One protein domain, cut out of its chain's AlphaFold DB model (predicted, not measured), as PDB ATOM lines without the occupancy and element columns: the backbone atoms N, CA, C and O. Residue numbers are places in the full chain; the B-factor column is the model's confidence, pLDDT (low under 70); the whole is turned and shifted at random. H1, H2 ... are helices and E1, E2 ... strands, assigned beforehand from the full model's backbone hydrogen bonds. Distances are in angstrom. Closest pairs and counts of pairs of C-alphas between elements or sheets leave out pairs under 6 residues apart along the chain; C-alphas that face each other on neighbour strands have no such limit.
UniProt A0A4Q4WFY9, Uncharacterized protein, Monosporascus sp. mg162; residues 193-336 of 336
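This is residues 193 to 336 of the 336 residues of an uncharacterized protein of Monosporascus sp. mg162 (UniProt A0A4Q4WFY9). A small two-stranded parallel sheet, E1 beside E2, runs through the middle, with H3 packed over one of its faces and H6 over the other. H1 sits beside E1 with H2 nearby, the short helices H4 and H5 pack on each other near the end of E1 at residue 265, and H7 with the tail after it lies well away from this body at one end of the longest axis. The printed part has 144 residues, with seven named helices and two named strands in the order H1 H2 H3 E1 H4 H5 H6 E2 H7, a mixed class of helices and strands. The whole is compact, with a radius of gyration of the C-alphas of 16.7 A and spans of 51 by 36 by 24 A.

H1 takes residues 195 to 201, with C-alpha 195 at (234.955, 175.884, 131.090), and H2 residues 207 to 210. H3, residues 234 to 248, is 20.9 A long. E1, residues 256 to 265, is 23.1 A long and bends by 67 degrees at residue 261. H4 is residues 268 to 273 and H5 residues 281 to 284. H6, residues 288 to 298, is 15.4 A long, and E2, residues 304 to 309, is 15.9 A long. H7, residues 317 to 327, is 15.4 A long and ends with C-alpha 327 at (214.656, 162.916, 161.350).

E1 and E2 are parallel neighbours at 25 degrees, with N 257 and O 304 at 2.8 A and N 263 and O 308 at 2.9 A, within hydrogen-bond range. With H4, H5 and H6 between them they form a strand-helix-strand unit, two parallel neighbour strands joined through helices. Residues 263 to 265 of E1 also pair, parallel, with residues 286 to 287. The closest C-alphas of H3 and E1 are those of Leu 241 and Met 260, 5.1 A apart. Those of H6 and E2 are Ala 295 and Val 305, 5.8 A apart. H1 and H3 are close but not clearly touching, Leu 201 to Ala 242 at 6.6 A between C-alphas, at a steep tilt of 64 degrees, opposite ways. H2 and H3 are close but not clearly touching, with the C-alphas of Leu 210 and Trp 243 closest at 6.8 A. H4 and H5 touch, with the C-alphas of Arg 271 and Ser 282 closest at 5.7 A. H3, with residues 234 to 235 alone, only just touches H5, with 3 pairs of C-alphas within 8 A, Pro 234 and Arg 284 closest at 6.2 A. H7 touches no helix and is apart from E1. Every O i to N i+4 pair is within hydrogen-bond range in H1, H3, H4, H6 and H7; H2 and H5 are too short for such a pair.

The two C-alphas farthest apart, those of Thr 252 and Ser 326, are 52.4 A apart. The printed part has no cut and ends at residue 336, the chain's last residue. The link from H2 to H3, residues 211 to 233, is long. The mean pLDDT of the printed part is 78.7; residues 214 to 223 and 311 to 336 are under 70.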
ATOM      1  N   PHE A 193     242.495 175.760 131.962       86.50
ATOM      2  CA  PHE A 193     241.340 175.034 132.476       86.50
ATOM      3  C   PHE A 193     240.196 175.051 131.464       86.50
ATOM      4  O   PHE A 193     239.956 176.045 130.767       86.50
ATOM      5  N   ASN A 194     239.449 173.953 131.399       84.94
ATOM      6  CA  ASN A 194     238.220 173.923 130.621       84.94
ATOM      7  C   ASN A 194     237.128 174.773 131.295       84.94
ATOM      8  O   ASN A 194     237.252 175.201 132.441       84.94
ATOM      9  N   LEU A 195     236.030 175.030 130.582       84.12
ATOM     10  CA  LEU A 195     234.955 175.884 131.090       84.12
ATOM     11  C   LEU A 195     234.382 175.393 132.431       84.12
ATOM     12  O   LEU A 195     234.094 176.210 133.296       84.12
ATOM     13  N   HIS A 196     234.235 174.083 132.623       85.50
ATOM     14  CA  HIS A 196     233.692 173.523 133.860       85.50
ATOM     15  C   HIS A 196     234.618 173.774 135.057       85.50
ATOM     16  O   HIS A 196     234.172 174.197 136.119       85.50
ATOM     17  N   GLU A 197     235.921 173.599 134.856       88.31
ATOM     18  CA  GLU A 197     236.948 173.874 135.863       88.31
ATOM     19  C   GLU A 197     237.023 175.366 136.199       88.31
ATOM     20  O   GLU A 197     237.042 175.738 137.372       88.31
ATOM     21  N   LYS A 198     236.965 176.236 135.182       87.94
ATOM     22  CA  LYS A 198     236.896 177.692 135.377       87.94
ATOM     23  C   LYS A 198     235.677 178.097 136.208       87.94
ATOM     24  O   LYS A 198     235.785 178.971 137.058       87.94
ATOM     25  N   ILE A 199     234.532 177.448 135.993       87.31
ATOM     26  CA  ILE A 199     233.304 177.690 136.761       87.31
ATOM     27  C   ILE A 199     233.502 177.322 138.234       87.31
ATOM     28  O   ILE A 199     233.137 178.113 139.098       87.31
ATOM     29  N   TRP A 200     234.128 176.186 138.555       89.31
ATOM     30  CA  TRP A 200     234.427 175.845 139.953       89.31
ATOM     31  C   TRP A 200     235.340 176.868 140.635       89.31
ATOM     32  O   TRP A 200     235.088 177.216 141.787       89.31
ATOM     33  N   LEU A 201     236.333 177.401 139.917       88.25
ATOM     34  CA  LEU A 201     237.216 178.468 140.408       88.25
ATOM     35  C   LEU A 201     236.491 179.804 140.652       88.25
ATOM     36  O   LEU A 201     237.014 180.668 141.353       88.25
ATOM     37  N   CYS A 202     235.290 179.979 140.094       85.19
ATOM     38  CA  CYS A 202     234.457 181.169 140.264       85.19
ATOM     39  C   CYS A 202     233.392 181.048 141.372       85.19
ATOM     40  O   CYS A 202     232.633 182.002 141.570       85.19
ATOM     41  N   ASP A 203     233.328 179.934 142.112       86.50
ATOM     42  CA  ASP A 203     232.425 179.809 143.270       86.50
ATOM     43  C   ASP A 203     232.726 180.919 144.288       86.50
ATOM     44  O   ASP A 203     233.871 181.095 144.720       86.50
ATOM     45  N   SER A 204     231.693 181.681 144.663       82.12
ATOM     46  CA  SER A 204     231.849 182.893 145.473       82.12
ATOM     47  C   SER A 204     232.496 182.656 146.836       82.12
ATOM     48  O   SER A 204     233.072 183.579 147.404       82.12
ATOM     49  N   ARG A 205     232.465 181.423 147.348       84.31
ATOM     50  CA  ARG A 205     232.982 181.077 148.678       84.31
ATOM     51  C   ARG A 205     234.473 180.784 148.701       84.31
ATOM     52  O   ARG A 205     235.083 180.925 149.756       84.31
ATOM     53  N   ILE A 206     235.045 180.386 147.566       86.56
ATOM     54  CA  ILE A 206     236.463 180.002 147.467       86.56
ATOM     55  C   ILE A 206     237.258 180.918 146.538       86.56
ATOM     56  O   ILE A 206     238.466 181.052 146.712       86.56
ATOM     57  N   ARG A 207     236.600 181.589 145.580       84.75
ATOM     58  CA  ARG A 207     237.279 182.376 144.538       84.75
ATOM     59  C   ARG A 207     238.202 183.453 145.096       84.75
ATOM     60  O   ARG A 207     239.286 183.652 144.565       84.75
ATOM     61  N   TRP A 208     237.788 184.121 146.168       80.38
ATOM     62  CA  TRP A 208     238.519 185.235 146.767       80.38
ATOM     63  C   TRP A 208     239.819 184.775 147.451       80.38
ATOM     64  O   TRP A 208     240.767 185.542 147.508       80.38
ATOM     65  N   GLN A 209     239.908 183.508 147.878       83.50
ATOM     66  CA  GLN A 209     241.130 182.915 148.451       83.50
ATOM     67  C   GLN A 209     242.090 182.366 147.389       83.50
ATOM     68  O   GLN A 209     243.255 182.090 147.678       83.50
ATOM     69  N   LEU A 210     241.584 182.134 146.177       84.25
ATOM     70  CA  LEU A 210     242.339 181.548 145.073       84.25
ATOM     71  C   LEU A 210     242.762 182.587 144.039       84.25
ATOM     72  O   LEU A 210     243.664 182.312 143.257       84.25
ATOM     73  N   TYR A 211     242.122 183.756 144.007       80.44
ATOM     74  CA  TYR A 211     242.400 184.789 143.019       80.44
ATOM     75  C   TYR A 211     243.891 185.143 142.976       80.44
ATOM     76  O   TYR A 211     244.522 185.367 144.003       80.44
ATOM     77  N   GLY A 212     244.463 185.155 141.770       73.56
ATOM     78  CA  GLY A 212     245.889 185.420 141.562       73.56
ATOM     79  C   GLY A 212     246.822 184.247 141.900       73.56
ATOM     80  O   GLY A 212     247.995 184.301 141.530       73.56
ATOM     81  N   LYS A 213     246.332 183.158 142.515       74.38
ATOM     82  CA  LYS A 213     247.133 181.957 142.805       74.38
ATOM     83  C   LYS A 213     247.274 181.089 141.552       74.38
ATOM     84  O   LYS A 213     246.339 180.410 141.146       74.38
ATOM     85  N   GLY A 214     248.440 181.124 140.910       69.25
ATOM     86  CA  GLY A 214     248.755 180.310 139.727       69.25
ATOM     87  C   GLY A 214     249.680 179.127 140.025       69.25
ATOM     88  O   GLY A 214     249.722 178.617 141.139       69.25
ATOM     89  N   GLN A 215     250.499 178.751 139.035       60.84
ATOM     90  CA  GLN A 215     251.617 177.798 139.171       60.84
ATOM     91  C   GLN A 215     252.787 178.366 140.004       60.84
ATOM     92  O   GLN A 215     253.957 178.198 139.661       60.84
ATOM     93  N   MET A 216     252.496 179.121 141.058       60.81
ATOM     94  CA  MET A 216     253.515 179.577 141.990       60.81
ATOM     95  C   MET A 216     253.690 178.500 143.053       60.81
ATOM     96  O   MET A 216     252.706 177.974 143.575       60.81
ATOM     97  N   GLN A 217     254.942 178.146 143.353       60.06
ATOM     98  CA  GLN A 217     255.200 177.368 144.557       60.06
ATOM     99  C   GLN A 217     254.737 178.203 145.756       60.06
ATOM    100  O   GLN A 217     255.047 179.395 145.780       60.06
ATOM    101  N   PRO A 218     253.987 177.615 146.706       63.59
ATOM    102  CA  PRO A 218     253.625 178.319 147.928       63.59
ATOM    103  C   PRO A 218     254.909 178.829 148.589       63.59
ATOM    104  O   PRO A 218     255.854 178.061 148.780       63.59
ATOM    105  N   SER A 219     254.956 180.133 148.853       64.12
ATOM    106  CA  SER A 219     256.078 180.783 149.532       64.12
ATOM    107  C   SER A 219     256.142 180.351 150.990       64.12
ATOM    108  O   SER A 219     257.235 180.108 151.494       64.12
ATOM    109  N   ASP A 220     254.974 180.187 151.616       64.25
ATOM    110  CA  ASP A 220     254.824 179.844 153.024       64.25
ATOM    111  C   ASP A 220     253.718 178.804 153.260       64.25
ATOM    112  O   ASP A 220     252.858 178.540 152.417       64.25
ATOM    113  N   ALA A 221     253.718 178.195 154.450       63.03
ATOM    114  CA  ALA A 221     252.705 177.211 154.839       63.03
ATOM    115  C   ALA A 221     251.280 177.801 154.904       63.03
ATOM    116  O   ALA A 221     250.314 177.055 154.761       63.03
ATOM    117  N   SER A 222     251.147 179.118 155.092       67.56
ATOM    118  CA  SER A 222     249.872 179.850 155.059       67.56
ATOM    119  C   SER A 222     249.262 179.941 153.655       67.56
ATOM    120  O   SER A 222     248.048 180.090 153.528       67.56
ATOM    121  N   ASP A 223     250.059 179.777 152.592       68.50
ATOM    122  CA  ASP A 223     249.565 179.801 151.207       68.50
ATOM    123  C   ASP A 223     248.766 178.544 150.835       68.50
ATOM    124  O   ASP A 223     248.042 178.537 149.825       68.50
ATOM    125  N   ILE A 224     248.905 177.491 151.647       80.88
ATOM    126  CA  ILE A 224     248.314 176.169 151.472       80.88
ATOM    127  C   ILE A 224     247.022 176.094 152.302       80.88
ATOM    128  O   ILE A 224     247.083 176.183 153.531       80.88
ATOM    129  N   PRO A 225     245.844 175.890 151.678       85.50
ATOM    130  CA  PRO A 225     244.621 175.632 152.424       85.50
ATOM    131  C   PRO A 225     244.795 174.436 153.358       85.50
ATOM    132  O   PRO A 225     245.495 173.475 153.035       85.50
ATOM    133  N   THR A 226     244.132 174.475 154.514       84.88
ATOM    134  CA  THR A 226     244.205 173.379 155.486       84.88
ATOM    135  C   THR A 226     243.815 172.058 154.826       84.88
ATOM    136  O   THR A 226     242.797 171.985 154.137       84.88
ATOM    137  N   LEU A 227     244.636 171.021 155.029       87.62
ATOM    138  CA  LEU A 227     244.376 169.690 154.487       87.62
ATOM    139  C   LEU A 227     243.025 169.178 155.016       87.62
ATOM    140  O   LEU A 227     242.877 169.061 156.236       87.62
ATOM    141  N   PRO A 228     242.068 168.838 154.135       88.19
ATOM    142  CA  PRO A 228     240.783 168.337 154.575       88.19
ATOM    143  C   PRO A 228     240.913 167.000 155.301       88.19
ATOM    144  O   PRO A 228     241.609 166.085 154.857       88.19
ATOM    145  N   ASP A 229     240.183 166.880 156.397       83.50
ATOM    146  CA  ASP A 229     239.949 165.644 157.125       83.50
ATOM    147  C   ASP A 229     238.511 165.137 156.905       83.50
ATOM    148  O   ASP A 229     237.714 165.709 156.158       83.50
ATOM    149  N   ARG A 230     238.154 164.046 157.588       75.38
ATOM    150  CA  ARG A 230     236.815 163.438 157.505       75.38
ATOM    151  C   ARG A 230     235.670 164.313 158.043       75.38
ATOM    152  O   ARG A 230     234.517 163.910 157.926       75.38
ATOM    153  N   TYR A 231     235.976 165.443 158.678       77.75
ATOM    154  CA  TYR A 231     235.005 166.358 159.281       77.75
ATOM    155  C   TYR A 231     234.926 167.705 158.571       77.75
ATOM    156  O   TYR A 231     234.117 168.559 158.944       77.75
ATOM    157  N   SER A 232     235.768 167.897 157.561       83.50
ATOM    158  CA  SER A 232     235.897 169.150 156.842       83.50
ATOM    159  C   SER A 232     234.611 169.497 156.107       83.50
ATOM    160  O   SER A 232     233.931 168.642 155.531       83.50
ATOM    161  N   HIS A 233     234.260 170.782 156.121       85.56
ATOM    162  CA  HIS A 233     233.084 171.254 155.413       85.56
ATOM    163  C   HIS A 233     233.330 171.132 153.894       85.56
ATOM    164  O   HIS A 233     234.451 171.355 153.433       85.56
ATOM    165  N   PRO A 234     232.313 170.825 153.061       88.38
ATOM    166  CA  PRO A 234     232.506 170.630 151.617       88.38
ATOM    167  C   PRO A 234     233.144 171.830 150.905       88.38
ATOM    168  O   PRO A 234     233.802 171.657 149.885       88.38
ATOM    169  N   VAL A 235     232.968 173.045 151.435       89.31
ATOM    170  CA  VAL A 235     233.622 174.254 150.902       89.31
ATOM    171  C   VAL A 235     235.139 174.193 151.089       89.31
ATOM    172  O   VAL A 235     235.859 174.538 150.158       89.31
ATOM    173  N   ASP A 236     235.618 173.702 152.230       89.56
ATOM    174  CA  ASP A 236     237.050 173.587 152.528       89.56
ATOM    175  C   ASP A 236     237.689 172.498 151.664       89.56
ATOM    176  O   ASP A 236     238.764 172.684 151.097       89.56
ATOM    177  N   VAL A 237     236.969 171.387 151.463       91.81
ATOM    178  CA  VAL A 237     237.380 170.337 150.522       91.81
ATOM    179  C   VAL A 237     237.475 170.900 149.100       91.81
ATOM    180  O   VAL A 237     238.488 170.710 148.430       91.81
ATOM    181  N   LYS A 238     236.451 171.635 148.640       92.44
ATOM    182  CA  LYS A 238     236.427 172.276 147.313       92.44
ATOM    183  C   LYS A 238     237.583 173.269 147.153       92.44
ATOM    184  O   LYS A 238     238.243 173.262 146.119       92.44
ATOM    185  N   LEU A 239     237.854 174.082 148.177       92.19
ATOM    186  CA  LEU A 239     238.972 175.025 148.211       92.19
ATOM    187  C   LEU A 239     240.313 174.303 148.053       92.19
ATOM    188  O   LEU A 239     241.112 174.691 147.202       92.19
ATOM    189  N   TYR A 240     240.546 173.244 148.831       92.50
ATOM    190  CA  TYR A 240     241.789 172.478 148.776       92.50
ATOM    191  C   TYR A 240     241.987 171.799 147.416       92.50
ATOM    192  O   TYR A 240     243.075 171.863 146.849       92.50
ATOM    193  N   LEU A 241     240.940 171.189 146.848       93.31
ATOM    194  CA  LEU A 241     241.010 170.567 145.520       93.31
ATOM    195  C   LEU A 241     241.264 171.599 144.418       93.31
ATOM    196  O   LEU A 241     242.065 171.355 143.518       93.31
ATOM    197  N   ALA A 242     240.605 172.756 144.492       92.44
ATOM    198  CA  ALA A 242     240.808 173.843 143.548       92.44
ATOM    199  C   ALA A 242     242.226 174.418 143.623       92.44
ATOM    200  O   ALA A 242     242.864 174.625 142.590       92.44
ATOM    201  N   TRP A 243     242.746 174.603 144.836       91.44
ATOM    202  CA  TRP A 243     244.141 174.969 145.058       91.44
ATOM    203  C   TRP A 243     245.098 173.914 144.490       91.44
ATOM    204  O   TRP A 243     245.993 174.260 143.724       91.44
ATOM    205  N   LEU A 244     244.861 172.625 144.766       90.44
ATOM    206  CA  LEU A 244     245.698 171.528 144.276       90.44
ATOM    207  C   LEU A 244     245.759 171.503 142.745       90.44
ATOM    208  O   LEU A 244     246.842 171.327 142.179       90.44
ATOM    209  N   ALA A 245     244.617 171.702 142.077       90.44
ATOM    210  CA  ALA A 245     244.560 171.839 140.627       90.44
ATOM    211  C   ALA A 245     245.380 173.046 140.153       90.44
ATOM    212  O   ALA A 245     246.204 172.900 139.257       90.44
ATOM    213  N   LEU A 246     245.193 174.222 140.756       88.31
ATOM    214  CA  LEU A 246     245.884 175.453 140.361       88.31
ATOM    215  C   LEU A 246     247.410 175.352 140.463       88.31
ATOM    216  O   LEU A 246     248.115 175.788 139.554       88.31
ATOM    217  N   THR A 247     247.919 174.770 141.549       86.12
ATOM    218  CA  THR A 247     249.359 174.758 141.833       86.12
ATOM    219  C   THR A 247     250.102 173.613 141.149       86.12
ATOM    220  O   THR A 247     251.300 173.733 140.904       86.12
ATOM    221  N   ASN A 248     249.425 172.499 140.839       85.62
ATOM    222  CA  ASN A 248     250.079 171.297 140.299       85.62
ATOM    223  C   ASN A 248     249.770 171.032 138.825       85.62
ATOM    224  O   ASN A 248     250.441 170.209 138.197       85.62
ATOM    225  N   TYR A 249     248.751 171.675 138.257       83.88
ATOM    226  CA  TYR A 249     248.389 171.427 136.873       83.88
ATOM    227  C   TYR A 249     249.328 172.162 135.916       83.88
ATOM    228  O   TYR A 249     249.451 173.387 135.933       83.88
ATOM    229  N   SER A 250     249.959 171.403 135.026       80.62
ATOM    230  CA  SER A 250     250.768 171.903 133.926       80.62
ATOM    231  C   SER A 250     250.070 171.644 132.593       80.62
ATOM    232  O   SER A 250     249.868 170.488 132.232       80.62
ATOM    233  N   PRO A 251     249.753 172.674 131.791       76.19
ATOM    234  CA  PRO A 251     249.069 172.485 130.508       76.19
ATOM    235  C   PRO A 251     249.853 171.610 129.526       76.19
ATOM    236  O   PRO A 251     249.260 170.972 128.659       76.19
ATOM    237  N   THR A 252     251.182 171.610 129.649       76.81
ATOM    238  CA  THR A 252     252.105 170.903 128.759       76.81
ATOM    239  C   THR A 252     252.534 169.540 129.291       76.81
ATOM    240  O   THR A 252     252.933 168.698 128.493       76.81
ATOM    241  N   LEU A 253     252.469 169.318 130.610       81.06
ATOM    242  CA  LEU A 253     252.996 168.105 131.251       81.06
ATOM    243  C   LEU A 253     251.928 167.265 131.957       81.06
ATOM    244  O   LEU A 253     252.128 166.069 132.127       81.06
ATOM    245  N   SER A 254     250.810 167.861 132.378       83.00
ATOM    246  CA  SER A 254     249.748 167.137 133.073       83.00
ATOM    247  C   SER A 254     248.872 166.388 132.080       83.00
ATOM    248  O   SER A 254     248.116 166.968 131.300       83.00
ATOM    249  N   ASP A 255     248.916 165.071 132.175       87.12
ATOM    250  CA  ASP A 255     248.004 164.145 131.513       87.12
ATOM    251  C   ASP A 255     246.833 163.740 132.424       87.12
ATOM    252  O   ASP A 255     246.059 162.851 132.080       87.12
ATOM    253  N   TRP A 256     246.661 164.402 133.567       89.94
ATOM    254  CA  TRP A 256     245.599 164.129 134.529       89.94
ATOM    255  C   TRP A 256     244.573 165.268 134.616       89.94
ATOM    256  O   TRP A 256     244.872 166.420 134.310       89.94
ATOM    257  N   GLY A 257     243.352 164.945 135.039       90.00
ATOM    258  CA  GLY A 257     242.310 165.899 135.428       90.00
ATOM    259  C   GLY A 257     241.907 165.708 136.890       90.00
ATOM    260  O   GLY A 257     241.923 164.583 137.393       90.00
ATOM    261  N   LEU A 258     241.549 166.793 137.577       93.50
ATOM    262  CA  LEU A 258     241.060 166.746 138.956       93.50
ATOM    263  C   LEU A 258     239.635 167.278 139.023       93.50
ATOM    264  O   LEU A 258     239.359 168.430 138.696       93.50
ATOM    265  N   TYR A 259     238.734 166.433 139.505       94.25
ATOM    266  CA  TYR A 259     237.372 166.816 139.826       94.25
ATOM    267  C   TYR A 259     237.374 167.670 141.100       94.25
ATOM    268  O   TYR A 259     237.577 167.150 142.195       94.25
ATOM    269  N   MET A 260     237.179 168.985 140.957       93.69
ATOM    270  CA  MET A 260     237.367 169.944 142.058       93.69
ATOM    271  C   MET A 260     236.162 170.049 143.005       93.69
ATOM    272  O   MET A 260     236.189 170.848 143.933       93.69
ATOM    273  N   SER A 261     235.106 169.260 142.792       92.06
ATOM    274  CA  SER A 261     233.935 169.200 143.673       92.06
ATOM    275  C   SER A 261     234.003 167.956 144.572       92.06
ATOM    276  O   SER A 261     234.295 166.869 144.065       92.06
ATOM    277  N   PRO A 262     233.731 168.058 145.885       93.19
ATOM    278  CA  PRO A 262     233.750 166.899 146.773       93.19
ATOM    279  C   PRO A 262     232.640 165.909 146.409       93.19
ATOM    280  O   PRO A 262     231.483 166.293 146.248       93.19
ATOM    281  N   ILE A 263     232.968 164.622 146.312       93.25
ATOM    282  CA  ILE A 263     231.999 163.568 145.994       93.25
ATOM    283  C   ILE A 263     231.515 162.962 147.309       93.25
ATOM    284  O   ILE A 263     232.314 162.388 148.045       93.25
ATOM    285  N   GLY A 264     230.223 163.097 147.607       89.75
ATOM    286  CA  GLY A 264     229.647 162.635 148.879       89.75
ATOM    287  C   GLY A 264     228.472 161.671 148.745       89.75
ATOM    288  O   GLY A 264     228.088 161.045 149.728       89.75
ATOM    289  N   PHE A 265     227.899 161.547 147.544       89.00
ATOM    290  CA  PHE A 265     226.651 160.814 147.325       89.00
ATOM    291  C   PHE A 265     226.727 159.920 146.089       89.00
ATOM    292  O   PHE A 265     227.424 160.220 145.116       89.00
ATOM    293  N   LEU A 266     225.987 158.812 146.113       87.06
ATOM    294  CA  LEU A 266     225.907 157.901 144.971       87.06
ATOM    295  C   LEU A 266     225.062 158.509 143.847       87.06
ATOM    296  O   LEU A 266     225.479 158.526 142.687       87.06
ATOM    297  N   ASP A 267     223.900 159.050 144.211       88.12
ATOM    298  CA  ASP A 267     222.913 159.611 143.297       88.12
ATOM    299  C   ASP A 267     222.334 160.940 143.820       88.12
ATOM    300  O   ASP A 267     222.625 161.389 144.933       88.12
ATOM    301  N   ALA A 268     221.576 161.626 142.962       87.62
ATOM    302  CA  ALA A 268     221.013 162.935 143.279       87.62
ATOM    303  C   ALA A 268     219.862 162.860 144.295       87.62
ATOM    304  O   ALA A 268     219.643 163.830 145.017       87.62
ATOM    305  N   GLU A 269     219.149 161.734 144.368       86.56
ATOM    306  CA  GLU A 269     218.014 161.562 145.278       86.56
ATOM    307  C   GLU A 269     218.498 161.379 146.718       86.56
ATOM    308  O   GLU A 269     218.027 162.079 147.609       86.56
ATOM    309  N   ASP A 270     219.529 160.560 146.933       83.75
ATOM    310  CA  ASP A 270     220.193 160.422 148.232       83.75
ATOM    311  C   ASP A 270     220.708 161.789 148.715       83.75
ATOM    312  O   ASP A 270     220.390 162.247 149.811       83.75
ATOM    313  N   ARG A 271     221.392 162.543 147.843       87.44
ATOM    314  CA  ARG A 271     221.844 163.909 148.164       87.44
ATOM    315  C   ARG A 271     220.703 164.834 148.620       87.44
ATOM    316  O   ARG A 271     220.910 165.651 149.527       87.44
ATOM    317  N   LYS A 272     219.521 164.743 147.995       85.50
ATOM    318  CA  LYS A 272     218.331 165.532 148.361       85.50
ATOM    319  C   LYS A 272     217.763 165.106 149.709       85.50
ATOM    320  O   LYS A 272     217.461 165.981 150.523       85.50
ATOM    321  N   ASP A 273     217.664 163.804 149.964       84.25
ATOM    322  CA  ASP A 273     217.164 163.259 151.233       84.25
ATOM    323  C   ASP A 273     217.988 163.778 152.425       84.25
ATOM    324  O   ASP A 273     217.448 164.103 153.488       84.25
ATOM    325  N   TRP A 274     219.292 163.985 152.220       82.75
ATOM    326  CA  TRP A 274     220.208 164.524 153.229       82.75
ATOM    327  C   TRP A 274     220.210 166.052 153.377       82.75
ATOM    328  O   TRP A 274     220.891 166.581 154.262       82.75
ATOM    329  N   TYR A 275     219.442 166.795 152.577       83.50
ATOM    330  CA  TYR A 275     219.464 168.262 152.593       83.50
ATOM    331  C   TYR A 275     219.154 168.838 153.977       83.50
ATOM    332  O   TYR A 275     219.942 169.598 154.535       83.50
ATOM    333  N   LEU A 276     218.034 168.436 154.581       80.19
ATOM    334  CA  LEU A 276     217.602 168.974 155.877       80.19
ATOM    335  C   LEU A 276     218.485 168.513 157.040       80.19
ATOM    336  O   LEU A 276     218.645 169.239 158.021       80.19
ATOM    337  N   ALA A 277     219.029 167.300 156.951       76.56
ATOM    338  CA  ALA A 277     219.898 166.736 157.977       76.56
ATOM    339  C   ALA A 277     221.271 167.426 158.010       76.56
ATOM    340  O   ALA A 277     221.851 167.583 159.079       76.56
ATOM    341  N   THR A 278     221.749 167.898 156.859       75.75
ATOM    342  CA  THR A 278     223.047 168.574 156.711       75.75
ATOM    343  C   THR A 278     222.961 170.100 156.783       75.75
ATOM    344  O   THR A 278     223.924 170.784 156.445       75.75
ATOM    345  N   GLY A 279     221.801 170.665 157.142       78.25
ATOM    346  CA  GLY A 279     221.590 172.118 157.095       78.25
ATOM    347  C   GLY A 279     221.774 172.704 155.687       78.25
ATOM    348  O   GLY A 279     222.249 173.824 155.529       78.25
ATOM    349  N   GLY A 280     221.472 171.920 154.650       83.19
ATOM    350  CA  GLY A 280     221.657 172.277 153.249       83.19
ATOM    351  C   GLY A 280     223.081 172.083 152.727       83.19
ATOM    352  O   GLY A 280     223.347 172.443 151.582       83.19
ATOM    353  N   ALA A 281     224.018 171.529 153.507       84.06
ATOM    354  CA  ALA A 281     225.381 171.288 153.032       84.06
ATOM    355  C   ALA A 281     225.474 170.182 151.971       84.06
ATOM    356  O   ALA A 281     226.364 170.257 151.123       84.06
ATOM    357  N   SER A 282     224.535 169.227 151.940       86.44
ATOM    358  CA  SER A 282     224.528 168.125 150.965       86.44
ATOM    359  C   SER A 282     224.568 168.609 149.510       86.44
ATOM    360  O   SER A 282     225.244 168.008 148.683       86.44
ATOM    361  N   LYS A 283     223.932 169.747 149.198       87.62
ATOM    362  CA  LYS A 283     223.889 170.330 147.844       87.62
ATOM    363  C   LYS A 283     225.263 170.728 147.291       87.62
ATOM    364  O   LYS A 283     225.404 170.888 146.086       87.62
ATOM    365  N   ARG A 284     226.252 170.923 148.171       88.31
ATOM    366  CA  ARG A 284     227.633 171.293 147.819       88.31
ATOM    367  C   ARG A 284     228.486 170.080 147.458       88.31
ATOM    368  O   ARG A 284     229.596 170.249 146.970       88.31
ATOM    369  N   TYR A 285     227.974 168.880 147.715       90.25
ATOM    370  CA  TYR A 285     228.587 167.655 147.251       90.25
ATOM    371  C   TYR A 285     228.067 167.294 145.867       90.25
ATOM    372  O   TYR A 285     226.887 167.445 145.526       90.25
ATOM    373  N   SER A 286     228.982 166.737 145.099       92.06
ATOM    374  CA  SER A 286     228.700 166.063 143.855       92.06
ATOM    375  C   SER A 286     228.371 164.595 144.061       92.06
ATOM    376  O   SER A 286     228.627 164.002 145.117       92.06
ATOM    377  N   THR A 287     227.785 164.015 143.019       92.38
ATOM    378  CA  THR A 287     227.469 162.588 142.974       92.38
ATOM    379  C   THR A 287     228.515 161.814 142.179       92.38
ATOM    380  O   THR A 287     229.231 162.376 141.343       92.38
ATOM    381  N   ILE A 288     228.575 160.498 142.384       92.69
ATOM    382  CA  ILE A 288     229.416 159.614 141.563       92.69
ATOM    383  C   ILE A 288     229.050 159.733 140.076       92.69
ATOM    384  O   ILE A 288     229.932 159.748 139.218       92.69
ATOM    385  N   VAL A 289     227.759 159.866 139.753       93.19
ATOM    386  CA  VAL A 289     227.290 160.018 138.365       93.19
ATOM    387  C   VAL A 289     227.844 161.292 137.721       93.19
ATOM    388  O   VAL A 289     228.293 161.258 136.570       93.19
ATOM    389  N   GLU A 290     227.861 162.407 138.454       92.31
ATOM    390  CA  GLU A 290     228.436 163.666 137.970       92.31
ATOM    391  C   GLU A 290     229.947 163.543 137.737       92.31
ATOM    392  O   GLU A 290     230.443 163.980 136.695       92.31
ATOM    393  N   PHE A 291     230.667 162.896 138.660       94.19
ATOM    394  CA  PHE A 291     232.098 162.629 138.514       94.19
ATOM    395  C   PHE A 291     232.398 161.769 137.281       94.19
ATOM    396  O   PHE A 291     233.237 162.138 136.460       94.19
ATOM    397  N   ILE A 292     231.685 160.653 137.103       93.50
ATOM    398  CA  ILE A 292     231.861 159.764 135.946       93.50
ATOM    399  C   ILE A 292     231.580 160.514 134.641       93.50
ATOM    400  O   ILE A 292     232.292 160.323 133.655       93.50
ATOM    401  N   THR A 293     230.553 161.366 134.617       92.75
ATOM    402  CA  THR A 293     230.214 162.176 133.439       92.75
ATOM    403  C   THR A 293     231.349 163.134 133.081       92.75
ATOM    404  O   THR A 293     231.758 163.188 131.921       92.75
ATOM    405  N   TYR A 294     231.917 163.826 134.072       91.75
ATOM    406  CA  TYR A 294     233.098 164.668 133.875       91.75
ATOM    407  C   TYR A 294     234.309 163.857 133.394       91.75
ATOM    408  O   TYR A 294     234.924 164.214 132.390       91.75
ATOM    409  N   ALA A 295     234.613 162.733 134.049       92.69
ATOM    410  CA  ALA A 295     235.761 161.896 133.710       92.69
ATOM    411  C   ALA A 295     235.686 161.376 132.267       92.69
ATOM    412  O   ALA A 295     236.651 161.484 131.512       92.69
ATOM    413  N   LYS A 296     234.503 160.909 131.840       91.88
ATOM    414  CA  LYS A 296     234.238 160.510 130.448       91.88
ATOM    415  C   LYS A 296     234.496 161.641 129.454       91.88
ATOM    416  O   LYS A 296     235.044 161.384 128.387       91.88
ATOM    417  N   GLY A 297     234.125 162.873 129.801       88.50
ATOM    418  CA  GLY A 297     234.385 164.047 128.965       88.50
ATOM    419  C   GLY A 297     235.875 164.352 128.789       88.50
ATOM    420  O   GLY A 297     236.267 164.877 127.747       88.50
ATOM    421  N   LEU A 298     236.710 163.989 129.767       87.69
ATOM    422  CA  LEU A 298     238.144 164.276 129.758       87.69
ATOM    423  C   LEU A 298     239.027 163.170 129.189       87.69
ATOM    424  O   LEU A 298     240.134 163.489 128.754       87.69
ATOM    425  N   PHE A 299     238.571 161.916 129.129       85.75
ATOM    426  CA  PHE A 299     239.407 160.793 128.671       85.75
ATOM    427  C   PHE A 299     239.906 160.908 127.223       85.75
ATOM    428  O   PHE A 299     240.879 160.258 126.858       85.75
ATOM    429  N   ASN A 300     239.321 161.787 126.407       80.31
ATOM    430  CA  ASN A 300     239.862 162.104 125.080       80.31
ATOM    431  C   ASN A 300     241.148 162.953 125.132       80.31
ATOM    432  O   ASN A 300     241.825 163.106 124.121       80.31
ATOM    433  N   THR A 301     241.457 163.548 126.285       80.06
ATOM    434  CA  THR A 301     242.543 164.527 126.465       80.06
ATOM    435  C   THR A 301     243.441 164.242 127.670       80.06
ATOM    436  O   THR A 301     244.495 164.861 127.791       80.06
ATOM    437  N   ARG A 302     243.034 163.332 128.567       84.25
ATOM    438  CA  ARG A 302     243.713 162.997 129.827       84.25
ATOM    439  C   ARG A 302     243.775 161.480 130.008       84.25
ATOM    440  O   ARG A 302     242.803 160.786 129.724       84.25
ATOM    441  N   ALA A 303     244.898 160.988 130.516       86.56
ATOM    442  CA  ALA A 303     245.131 159.595 130.874       86.56
ATOM    443  C   ALA A 303     244.520 159.221 132.235       86.56
ATOM    444  O   ALA A 303     244.091 158.084 132.425       86.56
ATOM    445  N   VAL A 304     244.457 160.168 133.176       91.19
ATOM    446  CA  VAL A 304     243.945 159.937 134.535       91.19
ATOM    447  C   VAL A 304     242.934 161.014 134.907       91.19
ATOM    448  O   VAL A 304     243.124 162.186 134.604       91.19
ATOM    449  N   VAL A 305     241.859 160.637 135.598       92.75
ATOM    450  CA  VAL A 305     240.952 161.600 136.230       92.75
ATOM    451  C   VAL A 305     240.766 161.200 137.686       92.75
ATOM    452  O   VAL A 305     240.302 160.099 137.974       92.75
ATOM    453  N   ALA A 306     241.146 162.090 138.597       93.44
ATOM    454  CA  ALA A 306     241.017 161.894 140.033       93.44
ATOM    455  C   ALA A 306     239.812 162.668 140.577       93.44
ATOM    456  O   ALA A 306     239.488 163.758 140.107       93.44
ATOM    457  N   GLY A 307     239.162 162.109 141.591       92.25
ATOM    458  CA  GLY A 307     238.115 162.768 142.362       92.25
ATOM    459  C   GLY A 307     238.257 162.396 143.830       92.25
ATOM    460  O   GLY A 307     238.768 161.324 144.154       92.25
ATOM    461  N   PHE A 308     237.829 163.289 144.718       91.88
ATOM    462  CA  PHE A 308     237.919 163.067 146.155       91.88
ATOM    463  C   PHE A 308     236.560 162.653 146.708       91.88
ATOM    464  O   PHE A 308     235.607 163.436 146.705       91.88
ATOM    465  N   PHE A 309     236.483 161.403 147.162       88.94
ATOM    466  CA  PHE A 309     235.315 160.877 147.851       88.94
ATOM    467  C   PHE A 309     235.442 161.147 149.348       88.94
ATOM    468  O   PHE A 309     236.442 160.779 149.961       88.94
ATOM    469  N   THR A 310     234.430 161.778 149.933       81.25
ATOM    470  CA  THR A 310     234.432 162.156 151.346       81.25
ATOM    471  C   THR A 310     233.084 161.892 151.990       81.25
ATOM    472  O   THR A 310     232.032 161.998 151.361       81.25
ATOM    473  N   PHE A 311     233.121 161.564 153.277       69.88
ATOM    474  CA  PHE A 311     231.918 161.454 154.084       69.88
ATOM    475  C   PHE A 311     231.371 162.849 154.378       69.88
ATOM    476  O   PHE A 311     232.123 163.804 154.554       69.88
ATOM    477  N   TRP A 312     230.047 162.968 154.427       66.12
ATOM    478  CA  TRP A 312     229.368 164.251 154.583       66.12
ATOM    479  C   TRP A 312     229.227 164.700 156.046       66.12
ATOM    480  O   TRP A 312     228.519 165.673 156.304       66.12
ATOM    481  N   THR A 313     229.886 164.028 156.999       58.72
ATOM    482  CA  THR A 313     229.843 164.336 158.439       58.72
ATOM    483  C   THR A 313     230.562 165.649 158.745       58.72
ATOM    484  O   THR A 313     231.634 165.664 159.342       58.72
ATOM    485  N   ALA A 314     229.988 166.770 158.316       50.94
ATOM    486  CA  ALA A 314     230.378 168.083 158.791       50.94
ATOM    487  C   ALA A 314     230.035 168.145 160.289       50.94
ATOM    488  O   ALA A 314     228.878 168.334 160.662       50.94
ATOM    489  N   GLY A 315     231.037 167.931 161.144       52.62
ATOM    490  CA  GLY A 315     230.882 167.928 162.599       52.62
ATOM    491  C   GLY A 315     230.582 166.566 163.240       52.62
ATOM    492  O   GLY A 315     230.239 165.586 162.584       52.62
ATOM    493  N   ASP A 316     230.785 166.554 164.559       50.41
ATOM    494  CA  ASP A 316     230.707 165.450 165.524       50.41
ATOM    495  C   ASP A 316     229.808 164.239 165.131       50.41
ATOM    496  O   ASP A 316     228.595 164.398 164.949       50.41
ATOM    497  N   PRO A 317     230.367 163.010 165.077       54.84
ATOM    498  CA  PRO A 317     229.633 161.767 164.811       54.84
ATOM    499  C   PRO A 317     228.414 161.519 165.712       54.84
ATOM    500  O   PRO A 317     227.437 160.922 165.265       54.84
ATOM    501  N   GLU A 318     228.426 161.970 166.970       55.00
ATOM    502  CA  GLU A 318     227.279 161.754 167.863       55.00
ATOM    503  C   GLU A 318     226.067 162.598 167.458       55.00
ATOM    504  O   GLU A 318     224.912 162.190 167.622       55.00
ATOM    505  N   SER A 319     226.323 163.783 166.906       55.12
ATOM    506  CA  SER A 319     225.289 164.666 166.376       55.12
ATOM    507  C   SER A 319     224.641 164.058 165.130       55.12
ATOM    508  O   SER A 319     223.424 164.160 164.966       55.12
ATOM    509  N   PHE A 320     225.419 163.344 164.310       55.78
ATOM    510  CA  PHE A 320     224.944 162.585 163.151       55.78
ATOM    511  C   PHE A 320     223.991 161.453 163.546       55.78
ATOM    512  O   PHE A 320     222.888 161.380 163.003       55.78
ATOM    513  N   GLU A 321     224.363 160.597 164.503       56.38
ATOM    514  CA  GLU A 321     223.504 159.475 164.909       56.38
ATOM    515  C   GLU A 321     222.187 159.978 165.509       56.38
ATOM    516  O   GLU A 321     221.116 159.445 165.212       56.38
ATOM    517  N   LYS A 322     222.242 161.073 166.279       57.31
ATOM    518  CA  LYS A 322     221.056 161.736 166.838       57.31
ATOM    519  C   LYS A 322     220.187 162.393 165.757       57.31
ATOM    520  O   LYS A 322     218.961 162.271 165.813       57.31
ATOM    521  N   LEU A 323     220.770 163.063 164.757       52.38
ATOM    522  CA  LEU A 323     220.035 163.657 163.625       52.38
ATOM    523  C   LEU A 323     219.388 162.588 162.737       52.38
ATOM    524  O   LEU A 323     218.220 162.719 162.372       52.38
ATOM    525  N   TYR A 324     220.110 161.507 162.455       53.94
ATOM    526  CA  TYR A 324     219.628 160.369 161.676       53.94
ATOM    527  C   TYR A 324     218.483 159.626 162.377       53.94
ATOM    528  O   TYR A 324     217.455 159.334 161.761       53.94
ATOM    529  N   ALA A 325     218.624 159.385 163.685       58.59
ATOM    530  CA  ALA A 325     217.605 158.734 164.503       58.59
ATOM    531  C   ALA A 325     216.345 159.597 164.696       58.59
ATOM    532  O   ALA A 325     215.244 159.058 164.790       58.59
ATOM    533  N   SER A 326     216.485 160.929 164.743       51.88
ATOM    534  CA  SER A 326     215.367 161.851 165.009       51.88
ATOM    535  C   SER A 326     214.611 162.313 163.762       51.88
ATOM    536  O   SER A 326     213.415 162.585 163.860       51.88
ATOM    537  N   LYS A 327     215.268 162.408 162.595       51.66
ATOM    538  CA  LYS A 327     214.656 162.916 161.350       51.66
ATOM    539  C   LYS A 327     214.383 161.856 160.282       51.66
ATOM    540  O   LYS A 327     213.809 162.192 159.252       51.66
ATOM    541  N   GLY A 328     214.694 160.589 160.561       49.53
ATOM    542  CA  GLY A 328     214.183 159.442 159.816       49.53
ATOM    543  C   GLY A 328     214.798 159.262 158.430       49.53
ATOM    544  O   GLY A 328     214.249 159.711 157.434       49.53
ATOM    545  N   ALA A 329     215.861 158.469 158.354       47.25
ATOM    546  CA  ALA A 329     216.313 157.849 157.108       47.25
ATOM    547  C   ALA A 329     216.307 156.323 157.265       47.25
ATOM    548  O   ALA A 329     217.314 155.633 157.193       47.25
ATOM    549  N   ASN A 330     215.120 155.769 157.510       41.38
ATOM    550  CA  ASN A 330     214.936 154.344 157.768       41.38
ATOM    551  C   ASN A 330     214.700 153.534 156.476       41.38
ATOM    552  O   ASN A 330     213.729 152.781 156.400       41.38
ATOM    553  N   LYS A 331     215.516 153.716 155.422       43.53
ATOM    554  CA  LYS A 331     215.278 152.998 154.147       43.53
ATOM    555  C   LYS A 331     216.463 152.388 153.397       43.53
ATOM    556  O   LYS A 331     216.193 151.618 152.484       43.53
ATOM    557  N   ARG A 332     217.731 152.652 153.725       40.56
ATOM    558  CA  ARG A 332     218.854 152.055 152.962       40.56
ATOM    559  C   ARG A 332     220.056 151.685 153.829       40.56
ATOM    560  O   ARG A 332     221.178 152.087 153.552       40.56
ATOM    561  N   ARG A 333     219.818 150.890 154.873       38.84
ATOM    562  CA  ARG A 333     220.905 150.206 155.596       38.84
ATOM    563  C   ARG A 333     221.470 149.000 154.830       38.84
ATOM    564  O   ARG A 333     222.510 148.497 155.219       38.84
ATOM    565  N   ASP A 334     220.833 148.581 153.737       33.47
ATOM    566  CA  ASP A 334     221.136 147.305 153.070       33.47
ATOM    567  C   ASP A 334     222.170 147.409 151.928       33.47
ATOM    568  O   ASP A 334     222.269 146.499 151.109       33.47
ATOM    569  N   LEU A 335     222.918 148.517 151.819       31.38
ATOM    570  CA  LEU A 335     223.856 148.754 150.704       31.38
ATOM    571  C   LEU A 335     225.293 149.115 151.117       31.38
ATOM    572  O   LEU A 335     226.075 149.507 150.250       31.38
ATOM    573  N   PHE A 336     225.659 148.946 152.390       34.94
ATOM    574  CA  PHE A 336     227.048 149.069 152.845       34.94
ATOM    575  C   PHE A 336     227.505 147.824 153.594       34.94
ATOM    576  O   PHE A 336     226.768 147.391 154.510       34.94
TER     577      PHE A 336